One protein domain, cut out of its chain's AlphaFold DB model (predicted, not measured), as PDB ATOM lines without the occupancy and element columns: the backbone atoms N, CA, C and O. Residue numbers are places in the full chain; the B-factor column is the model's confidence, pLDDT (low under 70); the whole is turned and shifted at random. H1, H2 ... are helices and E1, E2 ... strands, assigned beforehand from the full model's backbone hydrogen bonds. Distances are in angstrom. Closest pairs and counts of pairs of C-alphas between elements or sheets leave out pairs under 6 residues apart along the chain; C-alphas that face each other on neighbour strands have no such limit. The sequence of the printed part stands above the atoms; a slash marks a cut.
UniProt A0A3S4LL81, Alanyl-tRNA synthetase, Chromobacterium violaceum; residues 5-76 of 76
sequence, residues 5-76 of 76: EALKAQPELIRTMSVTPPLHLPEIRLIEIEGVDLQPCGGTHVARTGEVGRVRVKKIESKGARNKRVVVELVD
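AT A GLANCE: This is residues 5 to 76 of the 76 residues of the protein "Alanyl-tRNA synthetase" of Chromobacterium violaceum (UniProt A0A3S4LL81). Two separate strand hairpins, short E1-E2 and long E3-E4, are joined by a stretch holding the small helix H2, and a long loop, residues 10 to 29, runs from helix H1 to E1. The 72 printed residues run H1, E1, E2, H2, E3, E4, class mixed, under half in named elements; both two-stranded sheets are antiparallel. The whole is loose, radius of gyration of the C-alphas 15.1 A, spanning 40 by 36 by 20 A.

IN THESE COORDINATES: H1, residues 5 to 9, begins at C-alpha 5 (34.763, 1.753, 12.885). E1 is residues 30 to 33, E2 37 to 40, H2 49 to 52. E3, residues 54 to 62, spans 24.4 A; E4, residues 68 to 75, spans 21.8 A, ending at C-alpha 75 (6.818, 3.650, -15.263).

HOW THE PARTS SIT: H1 has every O i to N i+4 pair within hydrogen-bond range; H2 is too short for one. Within range are N 31 and O 39, 2.8 A, in hairpin E1-E2, and N 58 and O 71, 2.8 A, in hairpin E3-E4. E1 and E2 are apart from E3 and E4.

THE WHOLE: The printed part has no cut. The link H1 to E1 is long. Residues 17 to 18 have pLDDT under 70.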
ATOM      1  N   GLU A   5      33.836   0.705  12.449       88.69
ATOM      2  CA  GLU A   5      34.763   1.753  12.885       88.69
ATOM      3  C   GLU A   5      35.137   2.709  11.746       88.69
ATOM      4  O   GLU A   5      35.050   3.923  11.915       88.69
ATOM      5  N   ALA A   6      35.456   2.183  10.563       87.94
ATOM      6  CA  ALA A   6      35.715   3.009   9.387       87.94
ATOM      7  C   ALA A   6      34.468   3.816   8.984       87.94
ATOM      8  O   ALA A   6      34.566   5.000   8.675       87.94
ATOM      9  N   LEU A   7      33.275   3.220   9.083       88.44
ATOM     10  CA  LEU A   7      32.019   3.918   8.809       88.44
ATOM     11  C   LEU A   7      31.718   5.028   9.836       88.44
ATOM     12  O   LEU A   7      31.147   6.051   9.472       88.44
ATOM     13  N   LYS A   8      32.133   4.875  11.103       86.69
ATOM     14  CA  LYS A   8      32.062   5.960  12.105       86.69
ATOM     15  C   LYS A   8      32.945   7.150  11.743       86.69
ATOM     16  O   LYS A   8      32.579   8.278  12.061       86.69
ATOM     17  N   ALA A   9      34.091   6.900  11.111       88.31
ATOM     18  CA  ALA A   9      35.003   7.951  10.669       88.31
ATOM     19  C   ALA A   9      34.474   8.734   9.451       88.31
ATOM     20  O   ALA A   9      34.980   9.816   9.170       88.31
ATOM     21  N   GLN A  10      33.447   8.212   8.769       86.69
ATOM     22  CA  GLN A  10      32.820   8.801   7.580       86.69
ATOM     23  C   GLN A  10      31.296   8.943   7.768       86.69
ATOM     24  O   GLN A  10      30.507   8.248   7.112       86.69
ATOM     25  N   PRO A  11      30.841   9.805   8.700       82.06
ATOM     26  CA  PRO A  11      29.425   9.935   9.041       82.06
ATOM     27  C   PRO A  11      28.548  10.389   7.863       82.06
ATOM     28  O   PRO A  11      27.353  10.106   7.852       82.06
ATOM     29  N   GLU A  12      29.120  11.044   6.851       84.50
ATOM     30  CA  GLU A  12      28.442  11.475   5.625       84.50
ATOM     31  C   GLU A  12      27.880  10.316   4.788       84.50
ATOM     32  O   GLU A  12      26.903  10.499   4.058       84.50
ATOM     33  N   LEU A  13      28.444   9.112   4.928       85.44
ATOM     34  CA  LEU A  13      27.939   7.907   4.264       85.44
ATOM     35  C   LEU A  13      26.632   7.408   4.905       85.44
ATOM     36  O   LEU A  13      25.871   6.659   4.289       85.44
ATOM     37  N   ILE A  14      26.322   7.839   6.134       83.31
ATOM     38  CA  ILE A  14      25.100   7.479   6.857       83.31
ATOM     39  C   ILE A  14      24.031   8.543   6.590       83.31
ATOM     40  O   ILE A  14      23.897   9.534   7.303       83.31
ATOM     41  N   ARG A  15      23.222   8.330   5.548       80.75
ATOM     42  CA  ARG A  15      22.174   9.292   5.146       80.75
ATOM     43  C   ARG A  15      20.877   9.203   5.952       80.75
ATOM     44  O   ARG A  15      19.998  10.056   5.828       80.75
ATOM     45  N   THR A  16      20.708   8.153   6.741       76.06
ATOM     46  CA  THR A  16      19.497   7.905   7.521       76.06
ATOM     47  C   THR A  16      19.492   8.740   8.798       76.06
ATOM     48  O   THR A  16      20.329   8.572   9.676       76.06
ATOM     49  N   MET A  17      18.482   9.600   8.956       69.69
ATOM     50  CA  MET A  17      18.326  10.416  10.172       69.69
ATOM     51  C   MET A  17      17.835   9.626  11.395       69.69
ATOM     52  O   MET A  17      17.898  10.131  12.511       69.69
ATOM     53  N   SER A  18      17.278   8.426  11.197       67.12
ATOM     54  CA  SER A  18      16.552   7.696  12.252       67.12
ATOM     55  C   SER A  18      17.124   6.322  12.581       67.12
ATOM     56  O   SER A  18      16.813   5.786  13.639       67.12
ATOM     57  N   VAL A  19      17.919   5.731  11.687       76.19
ATOM     58  CA  VAL A  19      18.436   4.369  11.860       76.19
ATOM     59  C   VAL A  19      19.884   4.338  11.425       76.19
ATOM     60  O   VAL A  19      20.182   4.435  10.240       76.19
ATOM     61  N   THR A  20      20.780   4.188  12.384       79.44
ATOM     62  CA  THR A  20      22.202   3.997  12.114       79.44
ATOM     63  C   THR A  20      22.454   2.521  11.796       79.44
ATOM     64  O   THR A  20      21.929   1.661  12.511       79.44
ATOM     65  N   PRO A  21      23.252   2.188  10.763       81.12
ATOM     66  CA  PRO A  21      23.730   0.825  10.555       81.12
ATOM     67  C   PRO A  21      24.387   0.274  11.833       81.12
ATOM     68  O   PRO A  21      24.933   1.054  12.612       81.12
ATOM     69  N   PRO A  22      24.371  -1.041  12.087       84.81
ATOM     70  CA  PRO A  22      25.003  -1.621  13.273       84.81
ATOM     71  C   PRO A  22      26.535  -1.462  13.223       84.81
ATOM     72  O   PRO A  22      27.261  -2.303  12.702       84.81
ATOM     73  N   LEU A  23      27.044  -0.372  13.804       86.81
ATOM     74  CA  LEU A  23      28.456   0.042  13.733       86.81
ATOM     75  C   LEU A  23      29.432  -0.833  14.542       86.81
ATOM     76  O   LEU A  23      30.612  -0.507  14.636       86.81
ATOM     77  N   HIS A  24      28.949  -1.888  15.194       86.56
ATOM     78  CA  HIS A  24      29.786  -2.866  15.894       86.56
ATOM     79  C   HIS A  24      30.132  -4.068  15.006       86.56
ATOM     80  O   HIS A  24      30.890  -4.936  15.432       86.56
ATOM     81  N   LEU A  25      29.567  -4.148  13.795       87.56
ATOM     82  CA  LEU A  25      29.869  -5.242  12.887       87.56
ATOM     83  C   LEU A  25      31.301  -5.125  12.344       87.56
ATOM     84  O   LEU A  25      31.739  -4.020  11.995       87.56
ATOM     85  N   PRO A  26      32.014  -6.263  12.227       87.62
ATOM     86  CA  PRO A  26      33.356  -6.289  11.652       87.62
ATOM     87  C   PRO A  26      33.327  -5.912  10.170       87.62
ATOM     88  O   PRO A  26      34.284  -5.343   9.653       87.62
ATOM     89  N   GLU A  27      32.205  -6.193   9.508       91.75
ATOM     90  CA  GLU A  27      32.018  -5.958   8.092       91.75
ATOM     91  C   GLU A  27      30.599  -5.452   7.806       91.75
ATOM     92  O   GLU A  27      29.600  -6.015   8.256       91.75
ATOM     93  N   ILE A  28      30.519  -4.364   7.050       92.44
ATOM     94  CA  ILE A  28      29.302  -3.696   6.609       92.44
ATOM     95  C   ILE A  28      29.357  -3.583   5.089       92.44
ATOM     96  O   ILE A  28      30.347  -3.138   4.494       92.44
ATOM     97  N   ARG A  29      28.259  -3.979   4.447       93.56
ATOM     98  CA  ARG A  29      28.122  -3.894   3.000       93.56
ATOM     99  C   ARG A  29      27.879  -2.462   2.551       93.56
ATOM    100  O   ARG A  29      26.966  -1.804   3.041       93.56
ATOM    101  N   LEU A  30      28.696  -2.023   1.598       93.06
ATOM    102  CA  LEU A  30      28.525  -0.764   0.882       93.06
ATOM    103  C   LEU A  30      27.994  -1.049  -0.522       93.06
ATOM    104  O   LEU A  30      28.393  -2.036  -1.144       93.06
ATOM    105  N   ILE A  31      27.116  -0.176  -0.995       94.81
ATOM    106  CA  ILE A  31      26.620  -0.126  -2.366       94.81
ATOM    107  C   ILE A  31      27.108   1.175  -2.972       94.81
ATOM    108  O   ILE A  31      26.871   2.242  -2.407       94.81
ATOM    109  N   GLU A  32      27.776   1.065  -4.110       95.19
ATOM    110  CA  GLU A  32      28.281   2.195  -4.871       95.19
ATOM    111  C   GLU A  32      27.505   2.327  -6.178       95.19
ATOM    112  O   GLU A  32      27.287   1.347  -6.892       95.19
ATOM    113  N   ILE A  33      27.104   3.555  -6.487       96.06
ATOM    114  CA  ILE A  33      26.726   3.986  -7.826       96.06
ATOM    115  C   ILE A  33      27.801   4.988  -8.239       96.06
ATOM    116  O   ILE A  33      27.851   6.094  -7.697       96.06
ATOM    117  N   GLU A  34      28.669   4.579  -9.163       94.56
ATOM    118  CA  GLU A  34      29.868   5.328  -9.554       94.56
ATOM    119  C   GLU A  34      29.557   6.799  -9.871       94.56
ATOM    120  O   GLU A  34      28.671   7.110 -10.669       94.56
ATOM    121  N   GLY A  35      30.274   7.710  -9.206       93.94
ATOM    122  CA  GLY A  35      30.118   9.158  -9.378       93.94
ATOM    123  C   GLY A  35      28.808   9.752  -8.843       93.94
ATOM    124  O   GLY A  35      28.601  10.957  -8.979       93.94
ATOM    125  N   VAL A  36      27.929   8.946  -8.236       94.19
ATOM    126  CA  VAL A  36      26.611   9.378  -7.746       94.19
ATOM    127  C   VAL A  36      26.476   9.205  -6.238       94.19
ATOM    128  O   VAL A  36      26.123  10.163  -5.548       94.19
ATOM    129  N   ASP A  37      26.704   7.997  -5.716       92.94
ATOM    130  CA  ASP A  37      26.505   7.723  -4.293       92.94
ATOM    131  C   ASP A  37      27.267   6.492  -3.796       92.94
ATOM    132  O   ASP A  37      27.516   5.548  -4.545       92.94
ATOM    133  N   LEU A  38      27.573   6.483  -2.501       93.38
ATOM    134  CA  LEU A  38      28.163   5.357  -1.784       93.38
ATOM    135  C   LEU A  38      27.472   5.239  -0.425       93.38
ATOM    136  O   LEU A  38      27.520   6.169   0.379       93.38
ATOM    137  N   GLN A  39      26.816   4.107  -0.155       92.38
ATOM    138  CA  GLN A  39      25.984   3.961   1.043       92.38
ATOM    139  C   GLN A  39      26.090   2.579   1.699       92.38
ATOM    140  O   GLN A  39      26.185   1.571   0.998       92.38
ATOM    141  N   PRO A  40      25.988   2.489   3.039       93.19
ATOM    142  CA  PRO A  40      25.836   1.221   3.738       93.19
ATOM    143  C   PRO A  40      24.422   0.658   3.544       93.19
ATOM    144  O   PRO A  40      23.445   1.230   4.027       93.19
ATOM    145  N   CYS A  41      24.295  -0.480   2.853       91.50
ATOM    146  CA  CYS A  41      23.000  -1.115   2.592       91.50
ATOM    147  C   CYS A  41      23.090  -2.650   2.545       91.50
ATOM    148  O   CYS A  41      23.942  -3.235   1.873       91.50
ATOM    149  N   GLY A  42      22.160  -3.310   3.243       90.88
ATOM    150  CA  GLY A  42      22.023  -4.771   3.285       90.88
ATOM    151  C   GLY A  42      20.987  -5.358   2.315       90.88
ATOM    152  O   GLY A  42      20.790  -6.567   2.318       90.88
ATOM    153  N   GLY A  43      20.305  -4.535   1.513       93.25
ATOM    154  CA  GLY A  43      19.231  -4.978   0.612       93.25
ATOM    155  C   GLY A  43      19.723  -5.679  -0.658       93.25
ATOM    156  O   GLY A  43      20.906  -5.651  -0.992       93.25
ATOM    157  N   THR A  44      18.822  -6.299  -1.413       96.75
ATOM    158  CA  THR A  44      19.123  -6.840  -2.749       96.75
ATOM    159  C   THR A  44      19.051  -5.727  -3.792       96.75
ATOM    160  O   THR A  44      18.031  -5.049  -3.891       96.75
ATOM    161  N   HIS A  45      20.122  -5.542  -4.566       96.50
ATOM    162  CA  HIS A  45      20.211  -4.522  -5.614       96.50
ATOM    163  C   HIS A  45      20.306  -5.181  -6.991       96.50
ATOM    164  O   HIS A  45      20.823  -6.291  -7.110       96.50
ATOM    165  N   VAL A  46      19.827  -4.469  -8.011       96.75
ATOM    166  CA  VAL A  46      20.101  -4.775  -9.424       96.75
ATOM    167  C   VAL A  46      21.586  -4.568  -9.744       96.75
ATOM    168  O   VAL A  46      22.287  -3.882  -8.995       96.75
ATOM    169  N   ALA A  47      22.072  -5.138 -10.847       95.88
ATOM    170  CA  ALA A  47      23.481  -5.035 -11.221       95.88
ATOM    171  C   ALA A  47      23.833  -3.672 -11.847       95.88
ATOM    172  O   ALA A  47      24.965  -3.212 -11.710       95.88
ATOM    173  N   ARG A  48      22.881  -3.002 -12.511       96.12
ATOM    174  CA  ARG A  48      23.058  -1.659 -13.091       96.12
ATOM    175  C   ARG A  48      21.792  -0.802 -13.008       96.12
ATOM    176  O   ARG A  48      20.678  -1.308 -13.094       96.12
ATOM    177  N   THR A  49      21.956   0.522 -12.931       95.00
ATOM    178  CA  THR A  49      20.844   1.490 -12.779       95.00
ATOM    179  C   THR A  49      19.793   1.401 -13.889       95.00
ATOM    180  O   THR A  49      18.610   1.596 -13.624       95.00
ATOM    181  N   GLY A  50      20.192   1.039 -15.111       95.44
ATOM    182  CA  GLY A  50      19.272   0.859 -16.240       95.44
ATOM    183  C   GLY A  50      18.248  -0.270 -16.065       95.44
ATOM    184  O   GLY A  50      17.229  -0.252 -16.745       95.44
ATOM    185  N   GLU A  51      18.473  -1.228 -15.159       96.31
ATOM    186  CA  GLU A  51      17.499  -2.293 -14.856       96.31
ATOM    187  C   GLU A  51      16.280  -1.785 -14.077       96.31
ATOM    188  O   GLU A  51      15.239  -2.432 -14.091       96.31
ATOM    189  N   VAL A  52      16.385  -0.626 -13.418       95.31
ATOM    190  CA  VAL A  52      15.254  -0.002 -12.711       95.31
ATOM    191  C   VAL A  52      14.183   0.492 -13.694       95.31
ATOM    192  O   VAL A  52      13.011   0.563 -13.336       95.31
ATOM    193  N   GLY A  53      14.566   0.812 -14.935       94.81
ATOM    194  CA  GLY A  53      13.664   1.375 -15.937       94.81
ATOM    195  C   GLY A  53      13.381   2.864 -15.722       94.81
ATOM    196  O   GLY A  53      14.154   3.588 -15.086       94.81
ATOM    197  N   ARG A  54      12.283   3.354 -16.304       96.56
ATOM    198  CA  ARG A  54      11.889   4.760 -16.175       96.56
ATOM    199  C   ARG A  54      11.209   4.985 -14.823       96.56
ATOM    200  O   ARG A  54      10.446   4.156 -14.335       96.56
ATOM    201  N   VAL A  55      11.474   6.139 -14.215       96.56
ATOM    202  CA  VAL A  55      10.933   6.511 -12.900       96.56
ATOM    203  C   VAL A  55      10.228   7.856 -13.006       96.56
ATOM    204  O   VAL A  55      10.753   8.792 -13.611       96.56
ATOM    205  N   ARG A  56       9.051   7.976 -12.386       97.31
ATOM    206  CA  ARG A  56       8.292   9.230 -12.296       97.31
ATOM    207  C   ARG A  56       8.101   9.647 -10.842       97.31
ATOM    208  O   ARG A  56       7.769   8.832  -9.984       97.31
ATOM    209  N   VAL A  57       8.251  10.945 -10.564       97.94
ATOM    210  CA  VAL A  57       7.832  11.528  -9.281       97.94
ATOM    211  C   VAL A  57       6.311  11.643  -9.280       97.94
ATOM    212  O   VAL A  57       5.741  12.495  -9.954       97.94
ATOM    213  N   LYS A  58       5.654  10.771  -8.516       97.69
ATOM    214  CA  LYS A  58       4.195  10.705  -8.410       97.69
ATOM    215  C   LYS A  58       3.630  11.839  -7.563       97.69
ATOM    216  O   LYS A  58       2.594  12.413  -7.886       97.69
ATOM    217  N   LYS A  59       4.275  12.124  -6.431       97.69
ATOM    218  CA  LYS A  59       3.811  13.126  -5.466       97.69
ATOM    219  C   LYS A  59       4.974  13.624  -4.621       97.69
ATOM    220  O   LYS A  59       5.861  12.851  -4.268       97.69
ATOM    221  N   ILE A  60       4.929  14.895  -4.235       97.88
ATOM    222  CA  ILE A  60       5.809  15.456  -3.208       97.88
ATOM    223  C   ILE A  60       4.934  15.975  -2.071       97.88
ATOM    224  O   ILE A  60       4.019  16.765  -2.291       97.88
ATOM    225  N   GLU A  61       5.210  15.529  -0.851       97.56
ATOM    226  CA  GLU A  61       4.471  15.913   0.351       97.56
ATOM    227  C   GLU A  61       5.401  16.598   1.352       97.56
ATOM    228  O   GLU A  61       6.514  16.136   1.600       97.56
ATOM    229  N   SER A  62       4.939  17.677   1.983       96.75
ATOM    230  CA  SER A  62       5.640  18.251   3.134       96.75
ATOM    231  C   SER A  62       5.408  17.384   4.376       96.75
ATOM    232  O   SER A  62       4.275  16.998   4.666       96.75
ATOM    233  N   LYS A  63       6.474  17.075   5.118       94.12
ATOM    234  CA  LYS A  63       6.440  16.373   6.415       94.12
ATOM    235  C   LYS A  63       7.062  17.245   7.510       94.12
ATOM    236  O   LYS A  63       7.841  16.775   8.335       94.12
ATOM    237  N   GLY A  64       6.715  18.532   7.488       93.31
ATOM    238  CA  GLY A  64       7.215  19.555   8.405       93.31
ATOM    239  C   GLY A  64       8.230  20.490   7.747       93.31
ATOM    240  O   GLY A  64       8.505  20.394   6.555       93.31
ATOM    241  N   ALA A  65       8.797  21.404   8.536       91.00
ATOM    242  CA  ALA A  65       9.622  22.501   8.021       91.00
ATOM    243  C   ALA A  65      10.900  22.050   7.286       91.00
ATOM    244  O   ALA A  65      11.351  22.737   6.375       91.00
ATOM    245  N   ARG A  66      11.486  20.906   7.668       90.19
ATOM    246  CA  ARG A  66      12.776  20.426   7.131       90.19
ATOM    247  C   ARG A  66      12.673  19.207   6.214       90.19
ATOM    248  O   ARG A  66      13.646  18.880   5.550       90.19
ATOM    249  N   ASN A  67      11.519  18.541   6.163       92.62
ATOM    250  CA  ASN A  67      11.389  17.243   5.505       92.62
ATOM    251  C   ASN A  67      10.365  17.300   4.372       92.62
ATOM    252  O   ASN A  67       9.208  17.667   4.581       92.62
ATOM    253  N   LYS A  68      10.772  16.857   3.181       95.19
ATOM    254  CA  LYS A  68       9.871  16.559   2.061       95.19
ATOM    255  C   LYS A  68       9.900  15.056   1.803       95.19
ATOM    256  O   LYS A  68      10.967  14.456   1.754       95.19
ATOM    257  N   ARG A  69       8.730  14.449   1.630       95.69
ATOM    258  CA  ARG A  69       8.586  13.065   1.181       95.69
ATOM    259  C   ARG A  69       8.334  13.072  -0.317       95.69
ATOM    260  O   ARG A  69       7.326  13.609  -0.765       95.69
ATOM    261  N   VAL A  70       9.241  12.464  -1.069       97.25
ATOM    262  CA  VAL A  70       9.094  12.259  -2.511       97.25
ATOM    263  C   VAL A  70       8.599  10.833  -2.726       97.25
ATOM    264  O   VAL A  70       9.250   9.883  -2.302       97.25
ATOM    265  N   VAL A  71       7.425  10.686  -3.332       97.62
ATOM    266  CA  VAL A  71       6.860   9.392  -3.722       97.62
ATOM    267  C   VAL A  71       7.176   9.181  -5.196       97.62
ATOM    268  O   VAL A  71       6.777   9.993  -6.033       97.62
ATOM    269  N   VAL A  72       7.889   8.100  -5.502       97.50
ATOM    270  CA  VAL A  72       8.265   7.709  -6.864       97.50
ATOM    271  C   VAL A  72       7.524   6.444  -7.282       97.50
ATOM    272  O   VAL A  72       7.148   5.637  -6.433       97.50
ATOM    273  N   GLU A  73       7.306   6.283  -8.580       97.12
ATOM    274  CA  GLU A  73       6.776   5.056  -9.173       97.12
ATOM    275  C   GLU A  73       7.605   4.653 -10.393       97.12
ATOM    276  O   GLU A  73       8.142   5.514 -11.099       97.12
ATOM    277  N   LEU A  74       7.714   3.344 -10.616       96.31
ATOM    278  CA  LEU A  74       8.273   2.798 -11.845       96.31
ATOM    279  C   LEU A  74       7.224   2.959 -12.941       96.31
ATOM    280  O   LEU A  74       6.046   2.672 -12.726       96.31
ATOM    281  N   VAL A  75       7.651   3.483 -14.080       91.25
ATOM    282  CA  VAL A  75       6.818   3.650 -15.263       91.25
ATOM    283  C   VAL A  75       7.425   2.797 -16.363       91.25
ATOM    284  O   VAL A  75       8.619   2.905 -16.637       91.25
ATOM    285  N   ASP A  76       6.610   1.933 -16.953       76.00
ATOM    286  CA  ASP A  76       7.025   1.085 -18.071       76.00
ATOM    287  C   ASP A  76       7.403   1.946 -19.287       76.00
ATOM    288  O   ASP A  76       6.623   2.835 -19.699       76.00
TER     289      ASP A  76